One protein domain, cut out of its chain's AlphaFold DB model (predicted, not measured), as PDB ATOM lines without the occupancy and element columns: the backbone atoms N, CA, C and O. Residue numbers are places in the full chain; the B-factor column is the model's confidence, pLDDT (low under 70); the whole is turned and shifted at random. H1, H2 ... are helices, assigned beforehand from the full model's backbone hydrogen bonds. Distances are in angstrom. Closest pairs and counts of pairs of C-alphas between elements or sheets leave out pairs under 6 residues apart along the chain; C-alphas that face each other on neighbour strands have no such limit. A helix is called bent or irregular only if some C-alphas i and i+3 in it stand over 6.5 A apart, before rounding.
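AT A GLANCE: This is residues 101 to 162 of the 268 residues of an uncharacterized protein of Mycobacterium sp (UniProt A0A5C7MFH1). A long helix, H1, sharply kinked into an L, makes the core, and three short helices pack on it: H4 on one side of its part after the kink, H2 on the other, and H3 crossing it steeply, closest at Met 101 of H1 and Tyr 144 of H3. From H2 a long loop runs out to Asp 133 and folds back to H3, making one end of the long axis, while H4 and the last residues make the other end. The printed part has 62 residues with four named helices, H1, H2, H3 and H4 in that order along the chain, and no named strand; the class is all helix. The whole is compact by its radius of gyration of the C-alphas, 11.8 A, yet elongated in outline, with spans of 40 by 21 by 16 A.

IN THESE COORDINATES: H1, the longest helix, has residues 101 to 120 and measures 18.1 A from first to last C-alpha, beginning at C-alpha 101 (56.572, 43.675, -36.478). It has a kink of 99 degrees near residue 108 and is irregular: C-alphas 107 and 110 are 8.6 A apart. H2 has residues 124 to 128 and measures 8.6 A; it is neither bent nor irregular, but only just, with C-alphas 124 and 127 at 6.0 A. H3 has residues 140 to 147 and measures 10.4 A, with C-alpha 140 at (52.497, 45.002, -43.843). H4 has residues 155 to 160, measures 8.7 A and ends at C-alpha 160 (52.822, 45.928, -24.556).

HOW THE PARTS SIT: H1 is the hub and touches the three other helices. H4 touches residues 108 to 115 of H1 alone, at a shallow tilt of 27 degrees, opposite ways; the closest C-alphas are those of Gln 111 and Val 156, 5.3 A apart. H2 only just touches H1, with 3 pairs of C-alphas within 8 A, and H1 touches it with residues 113 to 117 alone; the closest C-alphas, of Glu 113 and Tyr 124, are 5.4 A apart. H3 touches H1 at a steep tilt of 64 degrees, the same way, with the closest C-alphas, of Met 101 and Tyr 144, at 6.9 A. H2 and H3 are close but not clearly touching; their closest C-alphas, of Arg 127 and Leu 140, are 7.6 A apart. H2 and H4 are apart, and H3 and H4 are only just apart, at 8.3 A. Every O i to N i+4 pair is within hydrogen-bond range in H3 and H4, against 14 of 16 in H1 and 0 of 1 in H2, where 2 of 2 O i to N i+3 pairs are within range.

THE WHOLE: The two C-alphas farthest apart, of Asp 133 and Gly 162, are 41.2 A from each other. The link from H2 to H3 is long, with 11 residues; that from H1 to H2 is tight, with 3, and that from H3 to H4 is short, with 7. The printed part has no cut. Its mean pLDDT is 91.2, and no printed residue of this model is under 70.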
ATOM      1  N   MET A 101      57.932  43.584 -35.941       93.56
ATOM      2  CA  MET A 101      56.572  43.675 -36.478       93.56
ATOM      3  C   MET A 101      55.903  42.297 -36.580       93.56
ATOM      4  O   MET A 101      54.717  42.166 -36.287       93.56
ATOM      5  N   LEU A 102      56.651  41.266 -36.977       94.12
ATOM      6  CA  LEU A 102      56.141  39.898 -37.077       94.12
ATOM      7  C   LEU A 102      55.820  39.301 -35.702       94.12
ATOM      8  O   LEU A 102      54.766  38.693 -35.555       94.12
ATOM      9  N   SER A 103      56.678  39.518 -34.700       91.31
ATOM     10  CA  SER A 103      56.392  39.129 -33.308       91.31
ATOM     11  C   SER A 103      55.169  39.874 -32.765       91.31
ATOM     12  O   SER A 103      54.291  39.258 -32.168       91.31
ATOM     13  N   LEU A 104      55.029  41.170 -33.068       91.56
ATOM     14  CA  LEU A 104      53.854  41.944 -32.673       91.56
ATOM     15  C   LEU A 104      52.559  41.386 -33.288       91.56
ATOM     16  O   LEU A 104      51.545  41.303 -32.600       91.56
ATOM     17  N   LEU A 105      52.587  41.002 -34.569       93.75
ATOM     18  CA  LEU A 105      51.437  40.390 -35.240       93.75
ATOM     19  C   LEU A 105      51.073  39.028 -34.648       93.75
ATOM     20  O   LEU A 105      49.894  38.720 -34.584       93.75
ATOM     21  N   GLU A 106      52.049  38.231 -34.222       92.44
ATOM     22  CA  GLU A 106      51.804  36.917 -33.619       92.44
ATOM     23  C   GLU A 106      51.225  37.028 -32.201       92.44
ATOM     24  O   GLU A 106      50.281  36.323 -31.852       92.44
ATOM     25  N   GLU A 107      51.767  37.929 -31.382       92.81
ATOM     26  CA  GLU A 107      51.402  38.035 -29.964       92.81
ATOM     27  C   GLU A 107      50.167  38.917 -29.725       92.81
ATOM     28  O   GLU A 107      49.444  38.737 -28.740       92.81
ATOM     29  N   HIS A 108      49.922  39.888 -30.610       94.06
ATOM     30  CA  HIS A 108      48.948  40.958 -30.396       94.06
ATOM     31  C   HIS A 108      48.034  41.217 -31.603       94.06
ATOM     32  O   HIS A 108      47.529  42.330 -31.770       94.06
ATOM     33  N   GLU A 109      47.776  40.198 -32.429       94.12
ATOM     34  CA  GLU A 109      46.934  40.298 -33.633       94.12
ATOM     35  C   GLU A 109      45.582  40.979 -33.361       94.12
ATOM     36  O   GLU A 109      45.213  41.944 -34.031       94.12
ATOM     37  N   ALA A 110      44.872  40.537 -32.318       94.25
ATOM     38  CA  ALA A 110      43.547  41.048 -31.974       94.25
ATOM     39  C   ALA A 110      43.570  42.530 -31.560       94.25
ATOM     40  O   ALA A 110      42.658  43.296 -31.878       94.25
ATOM     41  N   GLN A 111      44.618  42.963 -30.851       94.50
ATOM     42  CA  GLN A 111      44.785  44.364 -30.468       94.50
ATOM     43  C   GLN A 111      45.123  45.226 -31.683       94.50
ATOM     44  O   GLN A 111      44.610  46.341 -31.787       94.50
ATOM     45  N   ILE A 112      45.927  44.706 -32.614       94.88
ATOM     46  CA  ILE A 112      46.230  45.380 -33.878       94.88
ATOM     47  C   ILE A 112      44.953  45.549 -34.702       94.88
ATOM     48  O   ILE A 112      44.683  46.660 -35.151       94.88
ATOM     49  N   GLU A 113      44.143  44.499 -34.867       95.62
ATOM     50  CA  GLU A 113      42.856  44.584 -35.575       95.62
ATOM     51  C   GLU A 113      41.945  45.641 -34.933       95.62
ATOM     52  O   GLU A 113      41.423  46.522 -35.624       95.62
ATOM     53  N   SER A 114      41.825  45.619 -33.603       94.25
ATOM     54  CA  SER A 114      41.046  46.607 -32.854       94.25
ATOM     55  C   SER A 114      41.544  48.039 -33.086       94.25
ATOM     56  O   SER A 114      40.739  48.944 -33.316       94.25
ATOM     57  N   ASP A 115      42.854  48.280 -33.018       94.88
ATOM     58  CA  ASP A 115      43.424  49.621 -33.182       94.88
ATOM     59  C   ASP A 115      43.364  50.110 -34.639       94.88
ATOM     60  O   ASP A 115      43.103  51.293 -34.879       94.88
ATOM     61  N   LEU A 116      43.548  49.218 -35.616       95.38
ATOM     62  CA  LEU A 116      43.379  49.524 -37.040       95.38
ATOM     63  C   LEU A 116      41.943  49.953 -37.354       95.38
ATOM     64  O   LEU A 116      41.742  50.974 -38.016       95.38
ATOM     65  N   GLY A 117      40.953  49.233 -36.826       95.06
ATOM     66  CA  GLY A 117      39.548  49.604 -36.967       95.06
ATOM     67  C   GLY A 117      39.227  50.920 -36.254       95.06
ATOM     68  O   GLY A 117      38.630  51.819 -36.844       95.06
ATOM     69  N   ARG A 118      39.670  51.072 -34.999       93.81
ATOM     70  CA  ARG A 118      39.327  52.218 -34.143       93.81
ATOM     71  C   ARG A 118      39.921  53.544 -34.614       93.81
ATOM     72  O   ARG A 118      39.216  54.549 -34.603       93.81
ATOM     73  N   PHE A 119      41.214  53.577 -34.933       93.12
ATOM     74  CA  PHE A 119      41.914  54.837 -35.216       93.12
ATOM     75  C   PHE A 119      41.957  55.179 -36.700       93.12
ATOM     76  O   PHE A 119      42.027  56.355 -37.051       93.12
ATOM     77  N   TRP A 120      41.916  54.167 -37.562       93.06
ATOM     78  CA  TRP A 120      42.167  54.340 -38.990       93.06
ATOM     79  C   TRP A 120      41.008  53.872 -39.874       93.06
ATOM     80  O   TRP A 120      41.041  54.133 -41.074       93.06
ATOM     81  N   GLY A 121      39.989  53.213 -39.309       94.06
ATOM     82  CA  GLY A 121      38.822  52.735 -40.056       94.06
ATOM     83  C   GLY A 121      39.146  51.616 -41.046       94.06
ATOM     84  O   GLY A 121      38.527  51.542 -42.103       94.06
ATOM     85  N   LEU A 122      40.140  50.780 -40.738       94.81
ATOM     86  CA  LEU A 122      40.619  49.735 -41.645       94.81
ATOM     87  C   LEU A 122      40.199  48.355 -41.170       94.81
ATOM     88  O   LEU A 122      40.266  48.058 -39.979       94.81
ATOM     89  N   ASP A 123      39.858  47.499 -42.126       94.69
ATOM     90  CA  ASP A 123      39.639  46.079 -41.888       94.69
ATOM     91  C   ASP A 123      40.985  45.348 -41.972       94.69
ATOM     92  O   ASP A 123      41.661  45.387 -42.999       94.69
ATOM     93  N   TYR A 124      41.389  44.657 -40.907       93.88
ATOM     94  CA  TYR A 124      42.628  43.876 -40.905       93.88
ATOM     95  C   TYR A 124      42.622  42.774 -41.980       93.88
ATOM     96  O   TYR A 124      43.661  42.455 -42.560       93.88
ATOM     97  N   ARG A 125      41.439  42.256 -42.342       93.94
ATOM     98  CA  ARG A 125      41.276  41.229 -43.387       93.94
ATOM     99  C   ARG A 125      41.653  41.728 -44.775       93.94
ATOM    100  O   ARG A 125      41.904  40.916 -45.667       93.94
ATOM    101  N   ASP A 126      41.723  43.046 -44.963       94.31
ATOM    102  CA  ASP A 126      42.185  43.646 -46.210       94.31
ATOM    103  C   ASP A 126      43.653  43.308 -46.517       94.31
ATOM    104  O   ASP A 126      44.082  43.471 -47.655       94.31
ATOM    105  N   ARG A 127      44.395  42.730 -45.558       91.44
ATOM    106  CA  ARG A 127      45.732  42.165 -45.788       91.44
ATOM    107  C   ARG A 127      45.757  41.045 -46.834       91.44
ATOM    108  O   ARG A 127      46.734  40.888 -47.570       91.44
ATOM    109  N   TRP A 128      44.672  40.277 -46.911       91.31
ATOM    110  CA  TRP A 128      44.519  39.166 -47.855       91.31
ATOM    111  C   TRP A 128      43.591  39.493 -49.025       91.31
ATOM    112  O   TRP A 128      43.315  38.622 -49.849       91.31
ATOM    113  N   ARG A 129      43.084  40.727 -49.103       92.94
ATOM    114  CA  ARG A 129      42.230  41.175 -50.204       92.94
ATOM    115  C   ARG A 129      43.020  42.070 -51.142       92.94
ATOM    116  O   ARG A 129      43.825  42.896 -50.713       92.94
ATOM    117  N   PHE A 130      42.713  41.928 -52.419       92.12
ATOM    118  CA  PHE A 130      43.293  42.724 -53.484       92.12
ATOM    119  C   PHE A 130      42.246  43.698 -54.023       92.12
ATOM    120  O   PHE A 130      41.040  43.443 -53.920       92.12
ATOM    121  N   ASP A 131      42.697  44.843 -54.511       90.00
ATOM    122  CA  ASP A 131      41.863  45.805 -55.218       90.00
ATOM    123  C   ASP A 131      41.660  45.400 -56.689       90.00
ATOM    124  O   ASP A 131      42.030  44.304 -57.117       90.00
ATOM    125  N   ALA A 132      41.003  46.272 -57.457       90.06
ATOM    126  CA  ALA A 132      40.729  46.035 -58.873       90.06
ATOM    127  C   ALA A 132      42.002  46.018 -59.737       90.06
ATOM    128  O   ALA A 132      42.006  45.381 -60.788       90.06
ATOM    129  N   ASP A 133      43.063  46.679 -59.276       85.19
ATOM    130  CA  ASP A 133      44.353  46.781 -59.954       85.19
ATOM    131  C   ASP A 133      45.301  45.631 -59.553       85.19
ATOM    132  O   ASP A 133      46.428  45.542 -60.040       85.19
ATOM    133  N   GLY A 134      44.840  44.712 -58.694       86.44
ATOM    134  CA  GLY A 134      45.608  43.559 -58.225       86.44
ATOM    135  C   GLY A 134      46.596  43.884 -57.102       86.44
ATOM    136  O   GLY A 134      47.427  43.040 -56.768       86.44
ATOM    137  N   LEU A 135      46.508  45.067 -56.492       87.25
ATOM    138  CA  LEU A 135      47.334  45.473 -55.359       87.25
ATOM    139  C   LEU A 135      46.660  45.102 -54.041       87.25
ATOM    140  O   LEU A 135      45.435  45.037 -53.927       87.25
ATOM    141  N   ARG A 136      47.458  44.837 -53.004       89.50
ATOM    142  CA  ARG A 136      46.916  44.551 -51.668       89.50
ATOM    143  C   ARG A 136      46.239  45.795 -51.107       89.50
ATOM    144  O   ARG A 136      46.832  46.868 -51.067       89.50
ATOM    145  N   ARG A 137      45.032  45.628 -50.561       92.19
ATOM    146  CA  ARG A 137      44.286  46.730 -49.928       92.19
ATOM    147  C   ARG A 137      44.935  47.206 -48.622       92.19
ATOM    148  O   ARG A 137      44.765  48.359 -48.226       92.19
ATOM    149  N   LEU A 138      45.667  46.319 -47.948       93.06
ATOM    150  CA  LEU A 138      46.432  46.625 -46.744       93.06
ATOM    151  C   LEU A 138      47.757  45.855 -46.753       93.06
ATOM    152  O   LEU A 138      47.765  44.636 -46.632       93.06
ATOM    153  N   THR A 139      48.888  46.545 -46.848       92.94
ATOM    154  CA  THR A 139      50.205  45.891 -46.762       92.94
ATOM    155  C   THR A 139      50.757  45.878 -45.341       92.94
ATOM    156  O   THR A 139      50.388  46.698 -44.490       92.94
ATOM    157  N   LEU A 140      51.727  44.995 -45.089       94.12
ATOM    158  CA  LEU A 140      52.497  45.002 -43.843       94.12
ATOM    159  C   LEU A 140      53.140  46.363 -43.548       94.12
ATOM    160  O   LEU A 140      53.163  46.785 -42.390       94.12
ATOM    161  N   ARG A 141      53.628  47.077 -44.570       93.56
ATOM    162  CA  ARG A 141      54.233  48.405 -44.396       93.56
ATOM    163  C   ARG A 141      53.196  49.429 -43.932       93.56
ATOM    164  O   ARG A 141      53.469  50.202 -43.013       93.56
ATOM    165  N   MET A 142      51.995  49.425 -44.518       93.56
ATOM    166  CA  MET A 142      50.898  50.297 -44.077       93.56
ATOM    167  C   MET A 142      50.517  50.033 -42.621       93.56
ATOM    168  O   MET A 142      50.310  50.984 -41.862       93.56
ATOM    169  N   ILE A 143      50.436  48.760 -42.221       94.62
ATOM    170  CA  ILE A 143      50.176  48.395 -40.824       94.62
ATOM    171  C   ILE A 143      51.306  48.941 -39.946       94.62
ATOM    172  O   ILE A 143      51.036  49.674 -38.998       94.62
ATOM    173  N   TYR A 144      52.565  48.678 -40.295       93.56
ATOM    174  CA  TYR A 144      53.730  49.146 -39.543       93.56
ATOM    175  C   TYR A 144      53.765  50.672 -39.351       93.56
ATOM    176  O   TYR A 144      53.973  51.157 -38.233       93.56
ATOM    177  N   ALA A 145      53.512  51.446 -40.410       92.00
ATOM    178  CA  ALA A 145      53.490  52.908 -40.353       92.00
ATOM    179  C   ALA A 145      52.402  53.435 -39.398       92.00
ATOM    180  O   ALA A 145      52.625  54.372 -38.624       92.00
ATOM    181  N   ARG A 146      51.230  52.794 -39.403       92.75
ATOM    182  CA  ARG A 146      50.105  53.136 -38.523       92.75
ATOM    183  C   ARG A 146      50.363  52.726 -37.080       92.75
ATOM    184  O   ARG A 146      50.068  53.495 -36.174       92.75
ATOM    185  N   MET A 147      50.974  51.563 -36.860       90.19
ATOM    186  CA  MET A 147      51.364  51.110 -35.520       90.19
ATOM    187  C   MET A 147      52.417  52.025 -34.898       90.19
ATOM    188  O   MET A 147      52.357  52.327 -33.710       90.19
ATOM    189  N   SER A 148      53.343  52.533 -35.711       86.75
ATOM    190  CA  SER A 148      54.386  53.464 -35.263       86.75
ATOM    191  C   SER A 148      53.850  54.848 -34.870       86.75
ATOM    192  O   SER A 148      54.551  55.599 -34.200       86.75
ATOM    193  N   SER A 149      52.618  55.186 -35.262       87.44
ATOM    194  CA  SER A 149      51.955  56.462 -34.959       87.44
ATOM    195  C   SER A 149      50.771  56.322 -33.993       87.44
ATOM    196  O   SER A 149      49.993  57.262 -33.830       87.44
ATOM    197  N   LEU A 150      50.630  55.169 -33.324       88.56
ATOM    198  CA  LEU A 150      49.549  54.959 -32.364       88.56
ATOM    199  C   LEU A 150      49.696  55.834 -31.108       88.56
ATOM    200  O   LEU A 150      50.802  56.018 -30.593       88.56
ATOM    201  N   PRO A 151      48.574  56.335 -30.558       87.56
ATOM    202  CA  PRO A 151      48.582  57.017 -29.273       87.56
ATOM    203  C   PRO A 151      48.887  56.037 -28.131       87.56
ATOM    204  O   PRO A 151      48.582  54.850 -28.209       87.56
ATOM    205  N   ALA A 152      49.399  56.551 -27.011       83.06
ATOM    206  CA  ALA A 152      49.732  55.757 -25.819       83.06
ATOM    207  C   ALA A 152      48.526  55.034 -25.169       83.06
ATOM    208  O   ALA A 152      48.702  54.172 -24.312       83.06
ATOM    209  N   THR A 153      47.306  55.396 -25.571       83.62
ATOM    210  CA  THR A 153      46.035  54.807 -25.127       83.62
ATOM    211  C   THR A 153      45.527  53.689 -26.044       83.62
ATOM    212  O   THR A 153      44.404  53.213 -25.858       83.62
ATOM    213  N   SER A 154      46.304  53.299 -27.058       89.25
ATOM    214  CA  SER A 154      45.944  52.226 -27.984       89.25
ATOM    215  C   SER A 154      45.926  50.857 -27.294       89.25
ATOM    216  O   SER A 154      46.628  50.642 -26.300       89.25
ATOM    217  N   ALA A 155      45.118  49.924 -27.799       89.06
ATOM    218  CA  ALA A 155      45.030  48.576 -27.242       89.06
ATOM    219  C   ALA A 155      46.388  47.860 -27.303       89.06
ATOM    220  O   ALA A 155      46.769  47.185 -26.346       89.06
ATOM    221  N   VAL A 156      47.149  48.072 -28.381       89.44
ATOM    222  CA  VAL A 156      48.514  47.562 -28.544       89.44
ATOM    223  C   VAL A 156      49.459  48.170 -27.505       89.44
ATOM    224  O   VAL A 156      50.202  47.436 -26.861       89.44
ATOM    225  N   ALA A 157      49.421  49.489 -27.278       86.69
ATOM    226  CA  ALA A 157      50.285  50.134 -26.284       86.69
ATOM    227  C   ALA A 157      49.982  49.647 -24.858       86.69
ATOM    228  O   ALA A 157      50.899  49.404 -24.071       86.69
ATOM    229  N   VAL A 158      48.700  49.454 -24.541       86.88
ATOM    230  CA  VAL A 158      48.253  48.881 -23.265       86.88
ATOM    231  C   VAL A 158      48.730  47.434 -23.121       86.88
ATOM    232  O   VAL A 158      49.235  47.065 -22.060       86.88
ATOM    233  N   ALA A 159      48.610  46.617 -24.173       86.69
ATOM    234  CA  ALA A 159      49.049  45.223 -24.165       86.69
ATOM    235  C   ALA A 159      50.566  45.098 -23.961       86.69
ATOM    236  O   ALA A 159      50.999  44.371 -23.066       86.69
ATOM    237  N   LEU A 160      51.361  45.888 -24.692       84.69
ATOM    238  CA  LEU A 160      52.822  45.928 -24.556       84.69
ATOM    239  C   LEU A 160      53.284  46.390 -23.166       84.69
ATOM    240  O   LEU A 160      54.357  46.007 -22.707       84.69
ATOM    241  N   ASN A 161      52.468  47.177 -22.465       83.50
ATOM    242  CA  ASN A 161      52.732  47.618 -21.096       83.50
ATOM    243  C   ASN A 161      52.101  46.688 -20.033       83.50
ATOM    244  O   ASN A 161      51.764  47.113 -18.923       83.50
ATOM    245  N   GLY A 162      51.900  45.408 -20.364       78.81
ATOM    246  CA  GLY A 162      51.387  44.397 -19.437       78.81
ATOM    247  C   GLY A 162      49.926  44.619 -19.032       78.81
ATOM    248  O   GLY A 162      49.556  44.360 -17.886       78.81
TER     249      GLY A 162